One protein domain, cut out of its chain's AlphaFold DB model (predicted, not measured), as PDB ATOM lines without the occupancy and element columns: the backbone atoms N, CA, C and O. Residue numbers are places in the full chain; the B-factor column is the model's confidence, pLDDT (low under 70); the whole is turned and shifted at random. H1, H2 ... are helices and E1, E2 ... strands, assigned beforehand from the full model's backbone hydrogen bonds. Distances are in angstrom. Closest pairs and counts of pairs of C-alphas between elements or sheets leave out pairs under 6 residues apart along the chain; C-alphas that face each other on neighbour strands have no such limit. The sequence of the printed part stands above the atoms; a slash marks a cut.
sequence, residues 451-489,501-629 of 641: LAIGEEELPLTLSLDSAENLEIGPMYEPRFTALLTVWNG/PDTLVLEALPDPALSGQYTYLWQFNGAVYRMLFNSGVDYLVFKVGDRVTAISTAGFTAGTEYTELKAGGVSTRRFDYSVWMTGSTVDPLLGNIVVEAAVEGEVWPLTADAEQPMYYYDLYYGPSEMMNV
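Overview. This is residues 451 to 489 and 501 to 629 of the 641 residues of the protein "Putative hemoglobin and hemoglobin-haptoglobin-binding protein 3" of Firmicutes bacterium ADurb.Bin467 (UniProt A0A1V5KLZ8). Two twisted sheets lie face to face as a sandwich, their strands crossed at 39 degrees: E1, E2, E5, E8, E9 and E10 make the larger, E3, E4, E6, E7 and E11 the smaller. H1 reaches from one sheet to the other, H3 covers part of the smaller sheet over E7, and H2 lies at one end of the long axis, only grazing the larger sheet. The printed part has 168 residues, with the elements in the order E1 E2 E3 E4 E5 H1 E6 E7 H2 E8 E9 E10 E11 H3. The larger sheet runs E1 E2 E5 E8 E9 E10, antiparallel throughout; the smaller runs E3 E4 E6 E7 E11 and is mixed. The class is mixed, helices and strands, and the whole is compact, with a radius of gyration of the C-alphas of 16.0 A and spans of 47 by 34 by 34 A.

Along the chain. Find C-alpha 451 at (134.113, 169.477, 151.331), where E1, residues 451 to 453, begins. In the same sheet follow E2, 456 to 467, 30.8 A long; E5, 517 to 525, 26.9 A; E8, 576 to 584, 26.4 A; E9, 593 to 599, 19.9 A; and E10, 602 to 606. The other sheet holds E3, 480 to 485; E4, 503 to 508; E6, 539 to 544; E7, 547 to 552, 17.0 A; and E11, 619 to 623. H1 is 526 to 534, 12.5 A; H2 is 560 to 567; H3 is 624 to 628, ending at C-alpha 628 (140.782, 170.740, 175.079).

Arrangement. In the larger sheet, look at E5 and E8, antiparallel: N 520 and O 581 are 3.0 A apart, within hydrogen-bond range. E8, E9 and E10 form a meander, each strand the antiparallel neighbour of the one before, with N 578 to O 596 at 3.0 A and N 604 to O 597 at 2.8 A. Across the sandwich, the closest C-alphas of E6 and E8, Val 544 and Met 581, are 7.5 A apart. In the smaller sheet E4 and E6 are parallel, N 506 to O 541 at 2.8 A. H1 stands up from the larger sheet over E2, height 9.5 A, its closest C-alphas to E2 being Val 528 and Leu 458, 6.4 A; it only grazes the smaller. H3 lies over E7, height 8.7 A, with C-alphas 624 and 548 closest at 5.5 A. Every O i to N i+4 pair is within range in H2, 4 of 5 in H1, and 0 of 1 in H3, where 2 of 2 O i to N i+3 pairs are.

Size, cuts and confidence. The C-alphas farthest apart, Pro 512 and Ala 567, are 47.1 A apart. Residues 490 to 500 are not printed; C-alphas 489 and 501 across the cut are 9.3 A apart. The links E2 to E3 and E10 to E11 are long. Mean pLDDT of the printed part is 80.9; look for values under 70 at residues 453 to 456, 473 to 475, 489, 558 and 567 to 574.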
ATOM      1  N   LEU A 451     133.810 168.197 150.700       79.88
ATOM      2  CA  LEU A 451     134.113 169.477 151.331       79.88
ATOM      3  C   LEU A 451     134.018 170.607 150.302       79.88
ATOM      4  O   LEU A 451     134.857 170.708 149.416       79.88
ATOM      5  N   ALA A 452     133.034 171.487 150.458       74.88
ATOM      6  CA  ALA A 452     132.899 172.691 149.649       74.88
ATOM      7  C   ALA A 452     133.354 173.926 150.440       74.88
ATOM      8  O   ALA A 452     132.844 174.193 151.533       74.88
ATOM      9  N   ILE A 453     134.294 174.686 149.877       69.81
ATOM     10  CA  ILE A 453     134.770 175.963 150.421       69.81
ATOM     11  C   ILE A 453     134.507 177.041 149.365       69.81
ATOM     12  O   ILE A 453     135.083 177.025 148.280       69.81
ATOM     13  N   GLY A 454     133.596 177.976 149.656       67.19
ATOM     14  CA  GLY A 454     133.139 178.952 148.663       67.19
ATOM     15  C   GLY A 454     132.418 178.298 147.472       67.19
ATOM     16  O   GLY A 454     131.380 177.663 147.652       67.19
ATOM     17  N   GLU A 455     132.944 178.493 146.258       61.62
ATOM     18  CA  GLU A 455     132.447 177.874 145.011       61.62
ATOM     19  C   GLU A 455     133.258 176.628 144.593       61.62
ATOM     20  O   GLU A 455     132.932 176.001 143.585       61.62
ATOM     21  N   GLU A 456     134.303 176.266 145.346       67.50
ATOM     22  CA  GLU A 456     135.211 175.162 145.026       67.50
ATOM     23  C   GLU A 456     134.884 173.914 145.857       67.50
ATOM     24  O   GLU A 456     134.749 173.970 147.082       67.50
ATOM     25  N   GLU A 457     134.753 172.771 145.180       77.19
ATOM     26  CA  GLU A 457     134.578 171.461 145.808       77.19
ATOM     27  C   GLU A 457     135.935 170.756 145.877       77.19
ATOM     28  O   GLU A 457     136.565 170.478 144.856       77.19
ATOM     29  N   LEU A 458     136.395 170.489 147.095       78.44
ATOM     30  CA  LEU A 458     137.654 169.813 147.361       78.44
ATOM     31  C   LEU A 458     137.438 168.295 147.399       78.44
ATOM     32  O   LEU A 458     136.430 167.838 147.945       78.44
ATOM     33  N   PRO A 459     138.400 167.490 146.905       78.75
ATOM     34  CA  PRO A 459     138.358 166.031 146.989       78.75
ATOM     35  C   PRO A 459     138.674 165.555 148.417       78.75
ATOM     36  O   PRO A 459     139.689 164.908 148.668       78.75
ATOM     37  N   LEU A 460     137.806 165.930 149.356       85.19
ATOM     38  CA  LEU A 460     137.693 165.393 150.703       85.19
ATOM     39  C   LEU A 460     136.251 164.946 150.891       85.19
ATOM     40  O   LEU A 460     135.345 165.778 150.946       85.19
ATOM     41  N   THR A 461     136.045 163.640 150.992       83.25
ATOM     42  CA  THR A 461     134.717 163.024 150.995       83.25
ATOM     43  C   THR A 461     134.502 162.147 152.219       83.25
ATOM     44  O   THR A 461     135.448 161.678 152.860       83.25
ATOM     45  N   LEU A 462     133.227 161.923 152.535       88.38
ATOM     46  CA  LEU A 462     132.786 160.957 153.532       88.38
ATOM     47  C   LEU A 462     131.984 159.853 152.846       88.38
ATOM     48  O   LEU A 462     131.041 160.125 152.106       88.38
ATOM     49  N   SER A 463     132.317 158.605 153.149       84.69
ATOM     50  CA  SER A 463     131.552 157.428 152.741       84.69
ATOM     51  C   SER A 463     131.326 156.491 153.927       84.69
ATOM     52  O   SER A 463     131.970 156.605 154.974       84.69
ATOM     53  N   LEU A 464     130.360 155.585 153.790       83.50
ATOM     54  CA  LEU A 464     130.109 154.530 154.763       83.50
ATOM     55  C   LEU A 464     130.622 153.226 154.161       83.50
ATOM     56  O   LEU A 464     130.110 152.773 153.142       83.50
ATOM     57  N   ASP A 465     131.642 152.656 154.788       82.19
ATOM     58  CA  ASP A 465     132.317 151.447 154.318       82.19
ATOM     59  C   ASP A 465     131.539 150.186 154.723       82.19
ATOM     60  O   ASP A 465     131.314 149.279 153.923       82.19
ATOM     61  N   SER A 466     131.063 150.140 155.970       81.75
ATOM     62  CA  SER A 466     130.333 148.989 156.499       81.75
ATOM     63  C   SER A 466     129.393 149.372 157.643       81.75
ATOM     64  O   SER A 466     129.659 150.294 158.416       81.75
ATOM     65  N   ALA A 467     128.274 148.653 157.766       85.88
ATOM     66  CA  ALA A 467     127.319 148.790 158.863       85.88
ATOM     67  C   ALA A 467     126.581 147.466 159.107       85.88
ATOM     68  O   ALA A 467     126.134 146.809 158.171       85.88
ATOM     69  N   GLU A 468     126.436 147.071 160.372       80.50
ATOM     70  CA  GLU A 468     125.958 145.735 160.762       80.50
ATOM     71  C   GLU A 468     124.515 145.430 160.315       80.50
ATOM     72  O   GLU A 468     124.184 144.285 160.013       80.50
ATOM     73  N   ASN A 469     123.649 146.445 160.259       77.81
ATOM     74  CA  ASN A 469     122.211 146.282 160.002       77.81
ATOM     75  C   ASN A 469     121.687 147.193 158.881       77.81
ATOM     76  O   ASN A 469     120.494 147.499 158.841       77.81
ATOM     77  N   LEU A 470     122.570 147.647 157.991       82.44
ATOM     78  CA  LEU A 470     122.223 148.523 156.879       82.44
ATOM     79  C   LEU A 470     122.863 147.997 155.592       82.44
ATOM     80  O   LEU A 470     124.079 147.865 155.510       82.44
ATOM     81  N   GLU A 471     122.042 147.711 154.582       76.06
ATOM     82  CA  GLU A 471     122.542 147.427 153.235       76.06
ATOM     83  C   GLU A 471     122.933 148.746 152.564       76.06
ATOM     84  O   GLU A 471     122.084 149.595 152.281       76.06
ATOM     85  N   ILE A 472     124.232 148.920 152.331       73.69
ATOM     86  CA  ILE A 472     124.794 150.118 151.709       73.69
ATOM     87  C   ILE A 472     124.596 149.996 150.197       73.69
ATOM     88  O   ILE A 472     125.253 149.205 149.523       73.69
ATOM     89  N   GLY A 473     123.623 150.735 149.665       61.78
ATOM     90  CA  GLY A 473     123.375 150.812 148.226       61.78
ATOM     91  C   GLY A 473     124.306 151.813 147.526       61.78
ATOM     92  O   GLY A 473     124.841 152.704 148.178       61.78
ATOM     93  N   PRO A 474     124.429 151.761 146.187       56.22
ATOM     94  CA  PRO A 474     125.328 152.634 145.417       56.22
ATOM     95  C   PRO A 474     124.940 154.125 145.427       56.22
ATOM     96  O   PRO A 474     125.702 154.950 144.945       56.22
ATOM     97  N   MET A 475     123.755 154.473 145.943       66.69
ATOM     98  CA  MET A 475     123.291 155.861 146.119       66.69
ATOM     99  C   MET A 475     123.245 156.292 147.592       66.69
ATOM    100  O   MET A 475     122.605 157.288 147.929       66.69
ATOM    101  N   TYR A 476     123.835 155.508 148.496       73.62
ATOM    102  CA  TYR A 476     123.908 155.872 149.902       73.62
ATOM    103  C   TYR A 476     125.083 156.832 150.121       73.62
ATOM    104  O   TYR A 476     126.241 156.432 150.041       73.62
ATOM    105  N   GLU A 477     124.772 158.096 150.408       78.75
ATOM    106  CA  GLU A 477     125.764 159.154 150.601       78.75
ATOM    107  C   GLU A 477     125.628 159.742 152.020       78.75
ATOM    108  O   GLU A 477     124.659 160.453 152.315       78.75
ATOM    109  N   PRO A 478     126.559 159.443 152.942       82.12
ATOM    110  CA  PRO A 478     126.560 160.041 154.272       82.12
ATOM    111  C   PRO A 478     127.044 161.494 154.234       82.12
ATOM    112  O   PRO A 478     127.976 161.848 153.517       82.12
ATOM    113  N   ARG A 479     126.418 162.350 155.043       86.88
ATOM    114  CA  ARG A 479     126.706 163.792 155.084       86.88
ATOM    115  C   ARG A 479     127.525 164.172 156.299       86.88
ATOM    116  O   ARG A 479     127.382 163.565 157.355       86.88
ATOM    117  N   PHE A 480     128.276 165.254 156.182       90.81
ATOM    118  CA  PHE A 480     128.956 165.906 157.291       90.81
ATOM    119  C   PHE A 480     128.756 167.421 157.264       90.81
ATOM    120  O   PHE A 480     128.303 167.993 156.273       90.81
ATOM    121  N   THR A 481     129.085 168.073 158.374       88.69
ATOM    122  CA  THR A 481     129.179 169.534 158.486       88.69
ATOM    123  C   THR A 481     130.619 169.950 158.735       88.69
ATOM    124  O   THR A 481     131.339 169.249 159.441       88.69
ATOM    125  N   ALA A 482     131.018 171.103 158.204       88.62
ATOM    126  CA  ALA A 482     132.332 171.694 158.424       88.62
ATOM    127  C   ALA A 482     132.238 172.896 159.378       88.62
ATOM    128  O   ALA A 482     131.341 173.731 159.238       88.62
ATOM    129  N   LEU A 483     133.166 172.998 160.330       86.94
ATOM    130  CA  LEU A 483     133.250 174.091 161.298       86.94
ATOM    131  C   LEU A 483     134.707 174.518 161.505       86.94
ATOM    132  O   LEU A 483     135.559 173.682 161.786       86.94
ATOM    133  N   LEU A 484     134.963 175.824 161.445       84.75
ATOM    134  CA  LEU A 484     136.231 176.411 161.873       84.75
ATOM    135  C   LEU A 484     136.198 176.738 163.367       84.75
ATOM    136  O   LEU A 484     135.236 177.323 163.871       84.75
ATOM    137  N   THR A 485     137.254 176.357 164.076       86.56
ATOM    138  CA  THR A 485     137.414 176.591 165.512       86.56
ATOM    139  C   THR A 485     138.883 176.803 165.873       86.56
ATOM    140  O   THR A 485     139.747 176.750 165.005       86.56
ATOM    141  N   VAL A 486     139.147 177.065 167.152       85.19
ATOM    142  CA  VAL A 486     140.497 177.199 167.708       85.19
ATOM    143  C   VAL A 486     140.811 175.944 168.518       85.19
ATOM    144  O   VAL A 486     140.040 175.581 169.419       85.19
ATOM    145  N   TRP A 487     141.934 175.288 168.231       84.50
ATOM    146  CA  TRP A 487     142.423 174.173 169.038       84.50
ATOM    147  C   TRP A 487     142.660 174.653 170.479       84.50
ATOM    148  O   TRP A 487     143.303 175.673 170.703       84.50
ATOM    149  N   ASN A 488     142.154 173.935 171.488       77.94
ATOM    150  CA  ASN A 488     142.156 174.351 172.905       77.94
ATOM    151  C   ASN A 488     141.339 175.594 173.279       77.94
ATOM    152  O   ASN A 488     141.500 176.108 174.387       77.94
ATOM    153  N   GLY A 489     140.413 176.058 172.439       59.81
ATOM    154  CA  GLY A 489     139.596 177.237 172.761       59.81
ATOM    155  C   GLY A 489     138.639 177.063 173.959       59.81
ATOM    156  O   GLY A 489     138.135 178.046 174.511       59.81
ATOM    157  N   PRO A 501     140.633 181.217 163.757       83.56
ATOM    158  CA  PRO A 501     140.453 179.775 163.831       83.56
ATOM    159  C   PRO A 501     141.569 179.045 163.076       83.56
ATOM    160  O   PRO A 501     141.780 179.301 161.896       83.56
ATOM    161  N   ASP A 502     142.219 178.096 163.748       87.06
ATOM    162  CA  ASP A 502     143.334 177.286 163.238       87.06
ATOM    163  C   ASP A 502     142.924 175.831 162.927       87.06
ATOM    164  O   ASP A 502     143.714 175.037 162.418       87.06
ATOM    165  N   THR A 503     141.686 175.449 163.245       88.69
ATOM    166  CA  THR A 503     141.228 174.056 163.215       88.69
ATOM    167  C   THR A 503     139.969 173.906 162.376       88.69
ATOM    168  O   THR A 503     138.943 174.526 162.666       88.69
ATOM    169  N   LEU A 504     140.005 173.012 161.384       91.94
ATOM    170  CA  LEU A 504     138.839 172.605 160.601       91.94
ATOM    171  C   LEU A 504     138.280 171.280 161.130       91.94
ATOM    172  O   LEU A 504     138.919 170.235 161.020       91.94
ATOM    173  N   VAL A 505     137.063 171.317 161.671       91.88
ATOM    174  CA  VAL A 505     136.341 170.146 162.183       91.88
ATOM    175  C   VAL A 505     135.280 169.709 161.183       91.88
ATOM    176  O   VAL A 505     134.374 170.476 160.857       91.88
ATOM    177  N   LEU A 506     135.365 168.459 160.740       93.81
ATOM    178  CA  LEU A 506     134.401 167.810 159.860       93.81
ATOM    179  C   LEU A 506     133.625 166.760 160.655       93.81
ATOM    180  O   LEU A 506     134.164 165.726 161.039       93.81
ATOM    181  N   GLU A 507     132.358 167.044 160.934       92.50
ATOM    182  CA  GLU A 507     131.499 166.211 161.775       92.50
ATOM    183  C   GLU A 507     130.499 165.427 160.931       92.50
ATOM    184  O   GLU A 507     129.596 166.011 160.328       92.50
ATOM    185  N   ALA A 508     130.650 164.101 160.909       89.50
ATOM    186  CA  ALA A 508     129.693 163.198 160.287       89.50
ATOM    187  C   ALA A 508     128.324 163.331 160.969       89.50
ATOM    188  O   ALA A 508     128.204 163.251 162.195       89.50
ATOM    189  N   LEU A 509     127.277 163.519 160.168       87.56
ATOM    190  CA  LEU A 509     125.925 163.648 160.683       87.56
ATOM    191  C   LEU A 509     125.384 162.288 161.135       87.56
ATOM    192  O   LEU A 509     125.614 161.272 160.478       87.56
ATOM    193  N   PRO A 510     124.622 162.251 162.240       80.50
ATOM    194  CA  PRO A 510     124.025 161.014 162.712       80.50
ATOM    195  C   PRO A 510     122.983 160.508 161.710       80.50
ATOM    196  O   PRO A 510     122.015 161.209 161.407       80.50
ATOM    197  N   ASP A 511     123.146 159.268 161.248       82.25
ATOM    198  CA  ASP A 511     122.139 158.588 160.436       82.25
ATOM    199  C   ASP A 511     121.229 157.716 161.325       82.25
ATOM    200  O   ASP A 511     121.706 156.757 161.941       82.25
ATOM    201  N   PRO A 512     119.914 158.003 161.401       78.94
ATOM    202  CA  PRO A 512     118.970 157.190 162.164       78.94
ATOM    203  C   PRO A 512     118.790 155.753 161.638       78.94
ATOM    204  O   PRO A 512     118.204 154.935 162.348       78.94
ATOM    205  N   ALA A 513     119.230 155.443 160.414       78.44
ATOM    206  CA  ALA A 513     119.202 154.098 159.844       78.44
ATOM    207  C   ALA A 513     120.342 153.204 160.360       78.44
ATOM    208  O   ALA A 513     120.224 151.977 160.308       78.44
ATOM    209  N   LEU A 514     121.422 153.788 160.891       82.06
ATOM    210  CA  LEU A 514     122.523 153.028 161.474       82.06
ATOM    211  C   LEU A 514     122.108 152.405 162.809       82.06
ATOM    212  O   LEU A 514     121.553 153.059 163.692       82.06
ATOM    213  N   SER A 515     122.416 151.120 162.976       81.88
ATOM    214  CA  SER A 515     122.280 150.427 164.256       81.88
ATOM    215  C   SER A 515     123.330 149.326 164.393       81.88
ATOM    216  O   SER A 515     123.553 148.556 163.459       81.88
ATOM    217  N   GLY A 516     123.963 149.247 165.563       84.69
ATOM    218  CA  GLY A 516     125.076 148.333 165.821       84.69
ATOM    219  C   GLY A 516     126.427 148.964 165.488       84.69
ATOM    220  O   GLY A 516     126.615 150.168 165.688       84.69
ATOM    221  N   GLN A 517     127.372 148.143 165.031       85.25
ATOM    222  CA  GLN A 517     128.693 148.608 164.601       85.25
ATOM    223  C   GLN A 517     128.657 149.197 163.187       85.25
ATOM    224  O   GLN A 517     127.904 148.737 162.326       85.25
ATOM    225  N   TYR A 518     129.480 150.215 162.957       86.44
ATOM    226  CA  TYR A 518     129.621 150.878 161.662       86.44
ATOM    227  C   TYR A 518     131.053 151.375 161.444       86.44
ATOM    228  O   TYR A 518     131.799 151.578 162.405       86.44
ATOM    229  N   THR A 519     131.406 151.618 160.185       85.25
ATOM    230  CA  THR A 519     132.703 152.153 159.764       85.25
ATOM    231  C   THR A 519     132.486 153.278 158.764       85.25
ATOM    232  O   THR A 519     131.981 153.048 157.665       85.25
ATOM    233  N   TYR A 520     132.877 154.492 159.141       88.06
ATOM    234  CA  TYR A 520     132.968 155.612 158.208       88.06
ATOM    235  C   TYR A 520     134.359 155.668 157.591       88.06
ATOM    236  O   TYR A 520     135.343 155.403 158.276       88.06
ATOM    237  N   LEU A 521     134.429 156.050 156.323       86.38
ATOM    238  CA  LEU A 521     135.664 156.244 155.582       86.38
ATOM    239  C   LEU A 521     135.747 157.702 155.126       86.38
ATOM    240  O   LEU A 521     134.914 158.173 154.349       86.38
ATOM    241  N   TRP A 522     136.774 158.395 155.607       89.44
ATOM    242  CA  TRP A 522     137.175 159.704 155.108       89.44
ATOM    243  C   TRP A 522     138.275 159.531 154.072       89.44
ATOM    244  O   TRP A 522     139.284 158.884 154.357       89.44
ATOM    245  N   GLN A 523     138.096 160.122 152.894       86.56
ATOM    246  CA  GLN A 523     139.105 160.106 151.837       86.56
ATOM    247  C   GLN A 523     139.508 161.522 151.492       86.56
ATOM    248  O   GLN A 523     138.650 162.390 151.357       86.56
ATOM    249  N   PHE A 524     140.806 161.759 151.362       87.75
ATOM    250  CA  PHE A 524     141.346 163.038 150.921       87.75
ATOM    251  C   PHE A 524     142.719 162.850 150.301       87.75
ATOM    252  O   PHE A 524     143.422 161.900 150.625       87.75
ATOM    253  N   ASN A 525     143.135 163.778 149.447       82.19
ATOM    254  CA  ASN A 525     144.454 163.707 148.829       82.19
ATOM    255  C   ASN A 525     145.433 164.739 149.399       82.19
ATOM    256  O   ASN A 525     145.079 165.678 150.123       82.19
ATOM    257  N   GLY A 526     146.701 164.576 149.028       72.81
ATOM    258  CA  GLY A 526     147.772 165.472 149.434       72.81
ATOM    259  C   GLY A 526     147.640 166.918 148.945       72.81
ATOM    260  O   GLY A 526     148.324 167.792 149.475       72.81
ATOM    261  N   ALA A 527     146.793 167.193 147.948       73.81
ATOM    262  CA  ALA A 527     146.507 168.557 147.513       73.81
ATOM    263  C   ALA A 527     145.584 169.269 148.511       73.81
ATOM    264  O   ALA A 527     145.890 170.385 148.920       73.81
ATOM    265  N   VAL A 528     144.525 168.596 148.972       74.81
ATOM    266  CA  VAL A 528     143.533 169.184 149.884       74.81
ATOM    267  C   VAL A 528     144.156 169.627 151.197       74.81
ATOM    268  O   VAL A 528     144.005 170.781 151.587       74.81
ATOM    269  N   TYR A 529     144.889 168.748 151.884       78.38
ATOM    270  CA  TYR A 529     145.426 169.126 153.195       78.38
ATOM    271  C   TYR A 529     146.514 170.215 153.085       78.38
ATOM    272  O   TYR A 529     146.677 171.011 154.007       78.38
ATOM    273  N   ARG A 530     147.212 170.314 151.939       76.75
ATOM    274  CA  ARG A 530     148.153 171.412 151.655       76.75
ATOM    275  C   ARG A 530     147.447 172.738 151.400       76.75
ATOM    276  O   ARG A 530     147.918 173.759 151.888       76.75
ATOM    277  N   MET A 531     146.327 172.724 150.682       75.50
ATOM    278  CA  MET A 531     145.490 173.915 150.513       75.50
ATOM    279  C   MET A 531     144.963 174.403 151.867       75.50
ATOM    280  O   MET A 531     145.023 175.595 152.149       75.50
ATOM    281  N   LEU A 532     144.533 173.485 152.742       81.69
ATOM    282  CA  LEU A 532     144.113 173.817 154.107       81.69
ATOM    283  C   LEU A 532     145.246 174.471 154.917       81.69
ATOM    284  O   LEU A 532     145.033 175.540 155.483       81.69
ATOM    285  N   PHE A 533     146.455 173.900 154.890       82.31
ATOM    286  CA  PHE A 533     147.637 174.486 155.537       82.31
ATOM    287  C   PHE A 533     147.930 175.911 155.044       82.31
ATOM    288  O   PHE A 533     148.076 176.834 155.841       82.31
ATOM    289  N   ASN A 534     147.944 176.120 153.724       73.81
ATOM    290  CA  ASN A 534     148.175 177.443 153.132       73.81
ATOM    291  C   ASN A 534     147.067 178.456 153.464       73.81
ATOM    292  O   ASN A 534     147.298 179.661 153.375       73.81
ATOM    293  N   SER A 535     145.881 177.973 153.833       74.50
ATOM    294  CA  SER A 535     144.726 178.790 154.212       74.50
ATOM    295  C   SER A 535     144.677 179.102 155.715       74.50
ATOM    296  O   SER A 535     143.692 179.668 156.178       74.50
ATOM    297  N   GLY A 536     145.713 178.739 156.483       77.06
ATOM    298  CA  GLY A 536     145.794 179.000 157.926       77.06
ATOM    299  C   GLY A 536     145.125 177.939 158.806       77.06
ATOM    300  O   GLY A 536     144.922 178.173 159.992       77.06
ATOM    301  N   VAL A 537     144.776 176.775 158.248       85.88
ATOM    302  CA  VAL A 537     144.298 175.630 159.035       85.88
ATOM    303  C   VAL A 537     145.493 174.773 159.425       85.88
ATOM    304  O   VAL A 537     146.030 174.064 158.577       85.88
ATOM    305  N   ASP A 538     145.864 174.779 160.701       85.81
ATOM    306  CA  ASP A 538     146.937 173.960 161.281       85.81
ATOM    307  C   ASP A 538     146.492 172.512 161.551       85.81
ATOM    308  O   ASP A 538     147.294 171.572 161.463       85.81
ATOM    309  N   TYR A 539     145.203 172.314 161.856       90.81
ATOM    310  CA  TYR A 539     144.661 171.011 162.246       90.81
ATOM    311  C   TYR A 539     143.391 170.651 161.472       90.81
ATOM    312  O   TYR A 539     142.410 171.397 161.454       90.81
ATOM    313  N   LEU A 540     143.382 169.452 160.888       93.75
ATOM    314  CA  LEU A 540     142.196 168.832 160.298       93.75
ATOM    315  C   LEU A 540     141.658 167.765 161.252       93.75
ATOM    316  O   LEU A 540     142.384 166.850 161.645       93.75
ATOM    317  N   VAL A 541     140.385 167.878 161.623       94.19
ATOM    318  CA  VAL A 541     139.736 166.990 162.591       94.19
ATOM    319  C   VAL A 541     138.536 166.305 161.961       94.19
ATOM    320  O   VAL A 541     137.564 166.957 161.588       94.19
ATOM    321  N   PHE A 542     138.561 164.978 161.917       94.94
ATOM    322  CA  PHE A 542     137.404 164.159 161.566       94.94
ATOM    323  C   PHE A 542     136.668 163.746 162.833       94.94
ATOM    324  O   PHE A 542     137.267 163.156 163.734       94.94
ATOM    325  N   LYS A 543     135.371 164.035 162.911       91.56
ATOM    326  CA  LYS A 543     134.531 163.733 164.067       91.56
ATOM    327  C   LYS A 543     133.391 162.799 163.681       91.56
ATOM    328  O   LYS A 543     132.620 163.074 162.764       91.56
ATOM    329  N   VAL A 544     133.263 161.709 164.431       88.00
ATOM    330  CA  VAL A 544     132.201 160.712 164.298       88.00
ATOM    331  C   VAL A 544     131.635 160.446 165.691       88.00
ATOM    332  O   VAL A 544     132.277 159.809 166.528       88.00
ATOM    333  N   GLY A 545     130.438 160.970 165.966       83.75
ATOM    334  CA  GLY A 545     129.880 160.967 167.320       83.75
ATOM    335  C   GLY A 545     130.797 161.707 168.303       83.75
ATOM    336  O   GLY A 545     131.219 162.829 168.030       83.75
ATOM    337  N   ASP A 546     131.141 161.066 169.421       84.06
ATOM    338  CA  ASP A 546     132.047 161.633 170.432       84.06
ATOM    339  C   ASP A 546     133.533 161.368 170.137       84.06
ATOM    340  O   ASP A 546     134.390 161.706 170.954       84.06
ATOM    341  N   ARG A 547     133.868 160.757 168.993       86.88
ATOM    342  CA  ARG A 547     135.244 160.365 168.656       86.88
ATOM    343  C   ARG A 547     135.826 161.262 167.585       86.88
ATOM    344  O   ARG A 547     135.150 161.613 166.619       86.88
ATOM    345  N   VAL A 548     137.095 161.604 167.761       91.19
ATOM    346  CA  VAL A 548     137.833 162.520 166.897       91.19
ATOM    347  C   VAL A 548     139.157 161.907 166.462       91.19
ATOM    348  O   VAL A 548     139.867 161.303 167.269       91.19
ATOM    349  N   THR A 549     139.493 162.106 165.193       92.81
ATOM    350  CA  THR A 549     140.829 161.892 164.634       92.81
ATOM    351  C   THR A 549     141.368 163.249 164.217       92.81
ATOM    352  O   THR A 549     140.779 163.888 163.349       92.81
ATOM    353  N   ALA A 550     142.452 163.701 164.838       91.81
ATOM    354  CA  ALA A 550     143.087 164.980 164.543       91.81
ATOM    355  C   ALA A 550     144.432 164.754 163.849       91.81
ATOM    356  O   ALA A 550     145.216 163.910 164.288       91.81
ATOM    357  N   ILE A 551     144.682 165.510 162.784       92.81
ATOM    358  CA  ILE A 551     145.864 165.394 161.929       92.81
ATOM    359  C   ILE A 551     146.466 166.787 161.727       92.81
ATOM    360  O   ILE A 551     145.732 167.739 161.451       92.81
ATOM    361  N   SER A 552     147.793 166.905 161.834       89.88
ATOM    362  CA  SER A 552     148.497 168.136 161.457       89.88
ATOM    363  C   SER A 552     148.517 168.330 159.939       89.88
ATOM    364  O   SER A 552     148.921 167.442 159.182       89.88
ATOM    365  N   THR A 553     148.145 169.523 159.478       86.06
ATOM    366  CA  THR A 553     148.196 169.881 158.051       86.06
ATOM    367  C   THR A 553     149.607 170.266 157.579       86.06
ATOM    368  O   THR A 553     149.854 170.374 156.377       86.06
ATOM    369  N   ALA A 554     150.583 170.396 158.486       77.06
ATOM    370  CA  ALA A 554     151.993 170.556 158.120       77.06
ATOM    371  C   ALA A 554     152.561 169.276 157.461       77.06
ATOM    372  O   ALA A 554     153.456 169.337 156.604       77.06
ATOM    373  N   GLY A 555     151.983 168.124 157.808       80.06
ATOM    374  CA  GLY A 555     152.324 166.789 157.326       80.06
ATOM    375  C   GLY A 555     152.223 165.765 158.454       80.06
ATOM    376  O   GLY A 555     152.463 166.102 159.608       80.06
ATOM    377  N   PHE A 556     151.881 164.522 158.109       83.44
ATOM    378  CA  PHE A 556     151.666 163.455 159.092       83.44
ATOM    379  C   PHE A 556     152.154 162.073 158.626       83.44
ATOM    380  O   PHE A 556     151.930 161.091 159.320       83.44
ATOM    381  N   THR A 557     152.796 161.956 157.455       84.00
ATOM    382  CA  THR A 557     153.303 160.681 156.899       84.00
ATOM    383  C   THR A 557     154.821 160.721 156.771       84.00
ATOM    384  O   THR A 557     155.367 161.693 156.248       84.00
ATOM    385  N   ALA A 558     155.502 159.670 157.220       69.88
ATOM    386  CA  ALA A 558     156.951 159.513 157.131       69.88
ATOM    387  C   ALA A 558     157.335 158.043 156.900       69.88
ATOM    388  O   ALA A 558     156.475 157.168 156.871       69.88
ATOM    389  N   GLY A 559     158.629 157.773 156.715       76.00
ATOM    390  CA  GLY A 559     159.166 156.424 156.525       76.00
ATOM    391  C   GLY A 559     160.187 156.337 155.394       76.00
ATOM    392  O   GLY A 559     160.377 157.295 154.635       76.00
ATOM    393  N   THR A 560     160.881 155.203 155.299       74.88
ATOM    394  CA  THR A 560     161.890 154.956 154.259       74.88
ATOM    395  C   THR A 560     161.266 154.945 152.868       74.88
ATOM    396  O   THR A 560     161.723 155.693 152.012       74.88
ATOM    397  N   GLU A 561     160.164 154.219 152.674       79.25
ATOM    398  CA  GLU A 561     159.469 154.121 151.378       79.25
ATOM    399  C   GLU A 561     158.804 155.441 150.999       79.25
ATOM    400  O   GLU A 561     158.896 155.895 149.860       79.25
ATOM    401  N   TYR A 562     158.215 156.134 151.981       77.50
ATOM    402  CA  TYR A 562     157.716 157.491 151.767       77.50
ATOM    403  C   TYR A 562     158.839 158.391 151.232       77.50
ATOM    404  O   TYR A 562     158.655 159.120 150.262       77.50
ATOM    405  N   THR A 563     160.034 158.306 151.819       73.06
ATOM    406  CA  THR A 563     161.192 159.100 151.388       73.06
ATOM    407  C   THR A 563     161.679 158.706 149.994       73.06
ATOM    408  O   THR A 563     162.001 159.591 149.201       73.06
ATOM    409  N   GLU A 564     161.716 157.414 149.675       71.81
ATOM    410  CA  GLU A 564     162.132 156.910 148.363       71.81
ATOM    411  C   GLU A 564     161.181 157.356 147.250       71.81
ATOM    412  O   GLU A 564     161.641 157.912 146.252       71.81
ATOM    413  N   LEU A 565     159.865 157.256 147.455       73.75
ATOM    414  CA  LEU A 565     158.864 157.768 146.512       73.75
ATOM    415  C   LEU A 565     159.012 159.280 146.304       73.75
ATOM    416  O   LEU A 565     159.034 159.778 145.177       73.75
ATOM    417  N   LYS A 566     159.188 160.039 147.392       70.81
ATOM    418  CA  LYS A 566     159.419 161.488 147.311       70.81
ATOM    419  C   LYS A 566     160.707 161.823 146.547       70.81
ATOM    420  O   LYS A 566     160.696 162.762 145.750       70.81
ATOM    421  N   ALA A 567     161.782 161.060 146.744       55.44
ATOM    422  CA  ALA A 567     163.048 161.213 146.025       55.44
ATOM    423  C   ALA A 567     162.947 160.800 144.544       55.44
ATOM    424  O   ALA A 567     163.623 161.386 143.700       55.44
ATOM    425  N   GLY A 568     162.068 159.849 144.224       58.34
ATOM    426  CA  GLY A 568     161.712 159.442 142.863       58.34
ATOM    427  C   GLY A 568     160.881 160.470 142.085       58.34
ATOM    428  O   GLY A 568     160.615 160.264 140.906       58.34
ATOM    429  N   GLY A 569     160.500 161.595 142.709       52.75
ATOM    430  CA  GLY A 569     159.721 162.665 142.077       52.75
ATOM    431  C   GLY A 569     158.214 162.578 142.319       52.75
ATOM    432  O   GLY A 569     157.455 163.375 141.763       52.75
ATOM    433  N   VAL A 570     157.754 161.665 143.179       62.91
ATOM    434  CA  VAL A 570     156.331 161.525 143.489       62.91
ATOM    435  C   VAL A 570     155.858 162.734 144.298       62.91
ATOM    436  O   VAL A 570     156.279 162.992 145.432       62.91
ATOM    437  N   SER A 571     154.978 163.543 143.705       68.44
ATOM    438  CA  SER A 571     154.398 164.715 144.368       68.44
ATOM    439  C   SER A 571     153.551 164.305 145.573       68.44
ATOM    440  O   SER A 571     152.894 163.274 145.558       68.44
ATOM    441  N   THR A 572     153.492 165.147 146.610       66.31
ATOM    442  CA  THR A 572     152.610 164.891 147.764       66.31
ATOM    443  C   THR A 572     151.147 164.850 147.326       66.31
ATOM    444  O   THR A 572     150.369 164.096 147.886       66.31
ATOM    445  N   ARG A 573     150.789 165.565 146.249       67.62
ATOM    446  CA  ARG A 573     149.448 165.546 145.642       67.62
ATOM    447  C   ARG A 573     149.039 164.180 145.073       67.62
ATOM    448  O   ARG A 573     147.869 163.999 144.777       67.62
ATOM    449  N   ARG A 574     149.990 163.256 144.886       69.69
ATOM    450  CA  ARG A 574     149.757 161.884 144.396       69.69
ATOM    451  C   ARG A 574     149.435 160.890 145.514       69.69
ATOM    452  O   ARG A 574     149.228 159.724 145.212       69.69
ATOM    453  N   PHE A 575     149.463 161.336 146.769       83.00
ATOM    454  CA  PHE A 575     149.086 160.517 147.910       83.00
ATOM    455  C   PHE A 575     147.597 160.700 148.174       83.00
ATOM    456  O   PHE A 575     147.151 161.817 148.453       83.00
ATOM    457  N   ASP A 576     146.862 159.601 148.100       81.19
ATOM    458  CA  ASP A 576     145.468 159.505 148.502       81.19
ATOM    459  C   ASP A 576     145.411 158.841 149.876       81.19
ATOM    460  O   ASP A 576     145.912 157.739 150.084       81.19
ATOM    461  N   TYR A 577     144.823 159.530 150.843       88.50
ATOM    462  CA  TYR A 577     144.706 159.066 152.213       88.50
ATOM    463  C   TYR A 577     143.302 158.556 152.472       88.50
ATOM    464  O   TYR A 577     142.313 159.186 152.098       88.50
ATOM    465  N   SER A 578     143.231 157.423 153.158       86.00
ATOM    466  CA  SER A 578     141.981 156.821 153.605       86.00
ATOM    467  C   SER A 578     142.034 156.623 155.115       86.00
ATOM    468  O   SER A 578     142.977 156.032 155.642       86.00
ATOM    469  N   VAL A 579     141.042 157.163 155.821       88.94
ATOM    470  CA  VAL A 579     140.917 157.080 157.281       88.94
ATOM    471  C   VAL A 579     139.594 156.405 157.612       88.94
ATOM    472  O   VAL A 579     138.527 157.018 157.528       88.94
ATOM    473  N   TRP A 580     139.663 155.142 158.025       88.38
ATOM    474  CA  TRP A 580     138.510 154.401 158.518       88.38
ATOM    475  C   TRP A 580     138.336 154.667 160.005       88.38
ATOM    476  O   TRP A 580     139.249 154.442 160.799       88.38
ATOM    477  N   MET A 581     137.146 155.108 160.389       89.38
ATOM    478  CA  MET A 581     136.737 155.324 161.771       89.38
ATOM    479  C   MET A 581     135.614 154.350 162.105       89.38
ATOM    480  O   MET A 581     134.489 154.482 161.618       89.38
ATOM    481  N   THR A 582     135.923 153.367 162.947       83.06
ATOM    482  CA  THR A 582     134.922 152.411 163.435       83.06
ATOM    483  C   THR A 582     134.214 152.971 164.664       83.06
ATOM    484  O   THR A 582     134.828 153.628 165.508       83.06
ATOM    485  N   GLY A 583     132.918 152.698 164.776       84.88
ATOM    486  CA  GLY A 583     132.074 153.156 165.872       84.88
ATOM    487  C   GLY A 583     130.940 152.185 166.185       84.88
ATOM    488  O   GLY A 583     130.748 151.165 165.520       84.88
ATOM    489  N   SER A 584     130.179 152.499 167.230       82.81
ATOM    490  CA  SER A 584     128.989 151.744 167.619       82.81
ATOM    491  C   SER A 584     127.876 152.685 168.057       82.81
ATOM    492  O   SER A 584     128.105 153.649 168.784       82.81
ATOM    493  N   THR A 585     126.640 152.397 167.643       82.25
ATOM    494  CA  THR A 585     125.457 153.124 168.138       82.25
ATOM    495  C   THR A 585     125.054 152.689 169.550       82.25
ATOM    496  O   THR A 585     124.149 153.274 170.140       82.25
ATOM    497  N   VAL A 586     125.661 151.615 170.068       82.38
ATOM    498  CA  VAL A 586     125.369 151.036 171.388       82.38
ATOM    499  C   VAL A 586     126.379 151.507 172.432       82.38
ATOM    500  O   VAL A 586     125.992 151.780 173.566       82.38
ATOM    501  N   ASP A 587     127.653 151.608 172.047       80.75
ATOM    502  CA  ASP A 587     128.740 152.088 172.896       80.75
ATOM    503  C   ASP A 587     129.497 153.222 172.181       80.75
ATOM    504  O   ASP A 587     130.250 152.948 171.242       80.75
ATOM    505  N   PRO A 588     129.312 154.486 172.601       71.00
ATOM    506  CA  PRO A 588     129.916 155.643 171.943       71.00
ATOM    507  C   PRO A 588     131.446 155.705 172.092       71.00
ATOM    508  O   PRO A 588     132.097 156.447 171.357       71.00
ATOM    509  N   LEU A 589     132.033 154.930 173.012       71.44
ATOM    510  CA  LEU A 589     133.480 154.852 173.220       71.44
ATOM    511  C   LEU A 589     134.121 153.657 172.496       71.44
ATOM    512  O   LEU A 589     135.342 153.523 172.512       71.44
ATOM    513  N   LEU A 590     133.340 152.794 171.843       73.75
ATOM    514  CA  LEU A 590     133.862 151.634 171.119       73.75
ATOM    515  C   LEU A 590     134.318 152.008 169.703       73.75
ATOM    516  O   LEU A 590     133.670 152.797 169.017       73.75
ATOM    517  N   GLY A 591     135.443 151.432 169.261       74.62
ATOM    518  CA  GLY A 591     136.004 151.623 167.914       74.62
ATOM    519  C   GLY A 591     137.483 152.023 167.891       74.62
ATOM    520  O   GLY A 591     138.105 152.229 168.933       74.62
ATOM    521  N   ASN A 592     138.027 152.162 166.697       81.00
ATOM    522  CA  ASN A 592     139.433 152.378 166.378       81.00
ATOM    523  C   ASN A 592     139.553 153.095 165.030       81.00
ATOM    524  O   ASN A 592     138.571 153.198 164.288       81.00
ATOM    525  N   ILE A 593     140.778 153.507 164.712       87.88
ATOM    526  CA  ILE A 593     141.136 154.015 163.391       87.88
ATOM    527  C   ILE A 593     142.011 153.030 162.632       87.88
ATOM    528  O   ILE A 593     142.831 152.330 163.231       87.88
ATOM    529  N   VAL A 594     141.851 153.027 161.316       81.62
ATOM    530  CA  VAL A 594     142.818 152.485 160.362       81.62
ATOM    531  C   VAL A 594     143.137 153.607 159.387       81.62
ATOM    532  O   VAL A 594     142.238 154.345 158.986       81.62
ATOM    533  N   VAL A 595     144.414 153.775 159.062       84.88
ATOM    534  CA  VAL A 595     144.883 154.833 158.168       84.88
ATOM    535  C   VAL A 595     145.755 154.199 157.103       84.88
ATOM    536  O   VAL A 595     146.649 153.420 157.425       84.88
ATOM    537  N   GLU A 596     145.514 154.553 155.849       83.94
ATOM    538  CA  GLU A 596     146.317 154.102 154.716       83.94
ATOM    539  C   GLU A 596     146.679 155.281 153.816       83.94
ATOM    540  O   GLU A 596     145.949 156.276 153.737       83.94
ATOM    541  N   ALA A 597     147.817 155.153 153.140       88.81
ATOM    542  CA  ALA A 597     148.240 156.029 152.062       88.81
ATOM    543  C   ALA A 597     148.372 155.207 150.778       88.81
ATOM    544  O   ALA A 597     149.140 154.247 150.729       88.81
ATOM    545  N   ALA A 598     147.633 155.586 149.745       76.56
ATOM    546  CA  ALA A 598     147.757 155.034 148.409       76.56
ATOM    547  C   ALA A 598     148.562 155.992 147.531       76.56
ATOM    548  O   ALA A 598     148.334 157.201 147.535       76.56
ATOM    549  N   VAL A 599     149.529 155.456 146.796       85.25
ATOM    550  CA  VAL A 599     150.432 156.237 145.950       85.25
ATOM    551  C   VAL A 599     150.964 155.353 144.825       85.25
ATOM    552  O   VAL A 599     151.376 154.224 145.057       85.25
ATOM    553  N   GLU A 600     150.884 155.841 143.585       78.19
ATOM    554  CA  GLU A 600     151.304 155.113 142.368       78.19
ATOM    555  C   GLU A 600     150.708 153.696 142.205       78.19
ATOM    556  O   GLU A 600     151.278 152.839 141.539       78.19
ATOM    557  N   GLY A 601     149.516 153.460 142.763       70.00
ATOM    558  CA  GLY A 601     148.831 152.162 142.706       70.00
ATOM    559  C   GLY A 601     149.239 151.185 143.812       70.00
ATOM    560  O   GLY A 601     148.664 150.101 143.898       70.00
ATOM    561  N   GLU A 602     150.170 151.572 144.683       78.00
ATOM    562  CA  GLU A 602     150.516 150.834 145.894       78.00
ATOM    563  C   GLU A 602     149.772 151.398 147.106       78.00
ATOM    564  O   GLU A 602     149.559 152.606 147.212       78.00
ATOM    565  N   VAL A 603     149.377 150.519 148.029       78.12
ATOM    566  CA  VAL A 603     148.654 150.881 149.254       78.12
ATOM    567  C   VAL A 603     149.515 150.548 150.460       78.12
ATOM    568  O   VAL A 603     149.950 149.407 150.634       78.12
ATOM    569  N   TRP A 604     149.726 151.548 151.308       82.12
ATOM    570  CA  TRP A 604     150.600 151.473 152.465       82.12
ATOM    571  C   TRP A 604     149.809 151.686 153.758       82.12
ATOM    572  O   TRP A 604     149.292 152.786 153.981       82.12
ATOM    573  N   PRO A 605     149.719 150.673 154.637       77.44
ATOM    574  CA  PRO A 605     149.106 150.843 155.944       77.44
ATOM    575  C   PRO A 605     149.990 151.721 156.827       77.44
ATOM    576  O   PRO A 605     151.167 151.428 157.034       77.44
ATOM    577  N   LEU A 606     149.416 152.791 157.373       83.56
ATOM    578  CA  LEU A 606     150.117 153.700 158.269       83.56
ATOM    579  C   LEU A 606     149.851 153.311 159.722       83.56
ATOM    580  O   LEU A 606     148.712 153.142 160.158       83.56
ATOM    581  N   THR A 607     150.924 153.218 160.500       79.56
ATOM    582  CA  THR A 607     150.867 152.946 161.942       79.56
ATOM    583  C   THR A 607     151.641 154.015 162.713       79.56
ATOM    584  O   THR A 607     152.342 154.817 162.107       79.56
ATOM    585  N   ALA A 608     151.547 154.031 164.044       78.75
ATOM    586  CA  ALA A 608     152.387 154.894 164.883       78.75
ATOM    587  C   ALA A 608     153.817 154.346 165.091       78.75
ATOM    588  O   ALA A 608     154.616 154.963 165.796       78.75
ATOM    589  N   ASP A 609     154.128 153.163 164.552       80.06
ATOM    590  CA  ASP A 609     155.429 152.516 164.696       80.06
ATOM    591  C   ASP A 609     156.418 153.070 163.663       80.06
ATOM    592  O   ASP A 609     156.312 152.795 162.467       80.06
ATOM    593  N   ALA A 610     157.393 153.843 164.142       78.06
ATOM    594  CA  ALA A 610     158.408 154.485 163.312       78.06
ATOM    595  C   ALA A 610     159.398 153.502 162.653       78.06
ATOM    596  O   ALA A 610     160.219 153.929 161.843       78.06
ATOM    597  N   GLU A 611     159.349 152.208 162.992       80.88
ATOM    598  CA  GLU A 611     160.135 151.169 162.314       80.88
ATOM    599  C   GLU A 611     159.496 150.705 160.994       80.88
ATOM    600  O   GLU A 611     160.160 150.041 160.194       80.88
ATOM    601  N   GLN A 612     158.228 151.051 160.735       76.75
ATOM    602  CA  GLN A 612     157.549 150.673 159.497       76.75
ATOM    603  C   GLN A 612     158.058 151.480 158.287       76.75
ATOM    604  O   GLN A 612     158.395 152.660 158.417       76.75
ATOM    605  N   PRO A 613     158.063 150.878 157.081       77.19
ATOM    606  CA  PRO A 613     158.500 151.540 155.849       77.19
ATOM    607  C   PRO A 613     157.706 152.812 155.524       77.19
ATOM    608  O   PRO A 613     158.266 153.762 154.973       77.19
ATOM    609  N   MET A 614     156.426 152.842 155.906       83.50
ATOM    610  CA  MET A 614     155.623 154.054 156.032       83.50
ATOM    611  C   MET A 614     154.847 154.032 157.346       83.50
ATOM    612  O   MET A 614     154.261 153.021 157.727       83.50
ATOM    613  N   TYR A 615     154.832 155.167 158.032       77.06
ATOM    614  CA  TYR A 615     154.160 155.355 159.308       77.06
ATOM    615  C   TYR A 615     153.576 156.767 159.392       77.06
ATOM    616  O   TYR A 615     153.945 157.657 158.618       77.06
ATOM    617  N   TYR A 616     152.645 156.979 160.323       83.38
ATOM    618  CA  TYR A 616     152.118 158.305 160.619       83.38
ATOM    619  C   TYR A 616     152.770 158.915 161.866       83.38
ATOM    620  O   TYR A 616     153.101 158.220 162.827       83.38
ATOM    621  N   TYR A 617     152.903 160.235 161.871       81.88
ATOM    622  CA  TYR A 617     153.276 161.053 163.026       81.88
ATOM    623  C   TYR A 617     152.282 162.216 163.153       81.88
ATOM    624  O   TYR A 617     151.570 162.503 162.199       81.88
ATOM    625  N   ASP A 618     152.178 162.852 164.324       85.69
ATOM    626  CA  ASP A 618     151.248 163.977 164.561       85.69
ATOM    627  C   ASP A 618     149.783 163.694 164.160       85.69
ATOM    628  O   ASP A 618     149.040 164.573 163.712       85.69
ATOM    629  N   LEU A 619     149.364 162.439 164.353       89.25
ATOM    630  CA  LEU A 619     147.993 161.966 164.203       89.25
ATOM    631  C   LEU A 619     147.526 161.367 165.528       89.25
ATOM    632  O   LEU A 619     148.142 160.442 166.065       89.25
ATOM    633  N   TYR A 620     146.406 161.873 166.036       87.12
ATOM    634  CA  TYR A 620     145.860 161.481 167.333       87.12
ATOM    635  C   TYR A 620     144.394 161.080 167.216       87.12
ATOM    636  O   TYR A 620     143.618 161.708 166.501       87.12
ATOM    637  N   TYR A 621     144.009 160.034 167.949       87.06
ATOM    638  CA  TYR A 621     142.645 159.514 167.982       87.06
ATOM    639  C   TYR A 621     142.158 159.327 169.415       87.06
ATOM    640  O   TYR A 621     142.814 158.655 170.222       87.06
ATOM    641  N   GLY A 622     140.982 159.874 169.717       86.25
ATOM    642  CA  GLY A 622     140.422 159.872 171.063       86.25
ATOM    643  C   GLY A 622     138.995 160.425 171.139       86.25
ATOM    644  O   GLY A 622     138.359 160.645 170.109       86.25
ATOM    645  N   PRO A 623     138.456 160.619 172.356       86.56
ATOM    646  CA  PRO A 623     137.209 161.346 172.569       86.56
ATOM    647  C   PRO A 623     137.378 162.837 172.236       86.56
ATOM    648  O   PRO A 623     138.485 163.368 172.295       86.56
ATOM    649  N   SER A 624     136.282 163.546 171.956       86.31
ATOM    650  CA  SER A 624     136.300 164.974 171.593       86.31
ATOM    651  C   SER A 624     136.940 165.887 172.646       86.31
ATOM    652  O   SER A 624     137.406 166.973 172.314       86.31
ATOM    653  N   GLU A 625     137.013 165.451 173.908       85.00
ATOM    654  CA  GLU A 625     137.730 166.154 174.983       85.00
ATOM    655  C   GLU A 625     139.229 166.341 174.693       85.00
ATOM    656  O   GLU A 625     139.847 167.254 175.237       85.00
ATOM    657  N   MET A 626     139.799 165.527 173.799       85.12
ATOM    658  CA  MET A 626     141.172 165.657 173.311       85.12
ATOM    659  C   MET A 626     141.466 167.039 172.712       85.12
ATOM    660  O   MET A 626     142.592 167.514 172.810       85.12
ATOM    661  N   MET A 627     140.463 167.714 172.145       85.19
ATOM    662  CA  MET A 627     140.615 169.066 171.593       85.19
ATOM    663  C   MET A 627     140.763 170.163 172.663       85.19
ATOM    664  O   MET A 627     140.958 171.326 172.315       85.19
ATOM    665  N   ASN A 628     140.641 169.815 173.950       83.88
ATOM    666  CA  ASN A 628     140.782 170.740 175.079       83.88
ATOM    667  C   ASN A 628     142.172 170.669 175.741       83.88
ATOM    668  O   ASN A 628     142.401 171.332 176.755       83.88
ATOM    669  N   VAL A 629     143.081 169.831 175.225       83.56
ATOM    670  CA  VAL A 629     144.475 169.742 175.681       83.56
ATOM    671  C   VAL A 629     145.465 170.073 174.553       83.56
ATOM    672  O   VAL A 629     145.160 169.852 173.378       83.56
TER     673      VAL A 629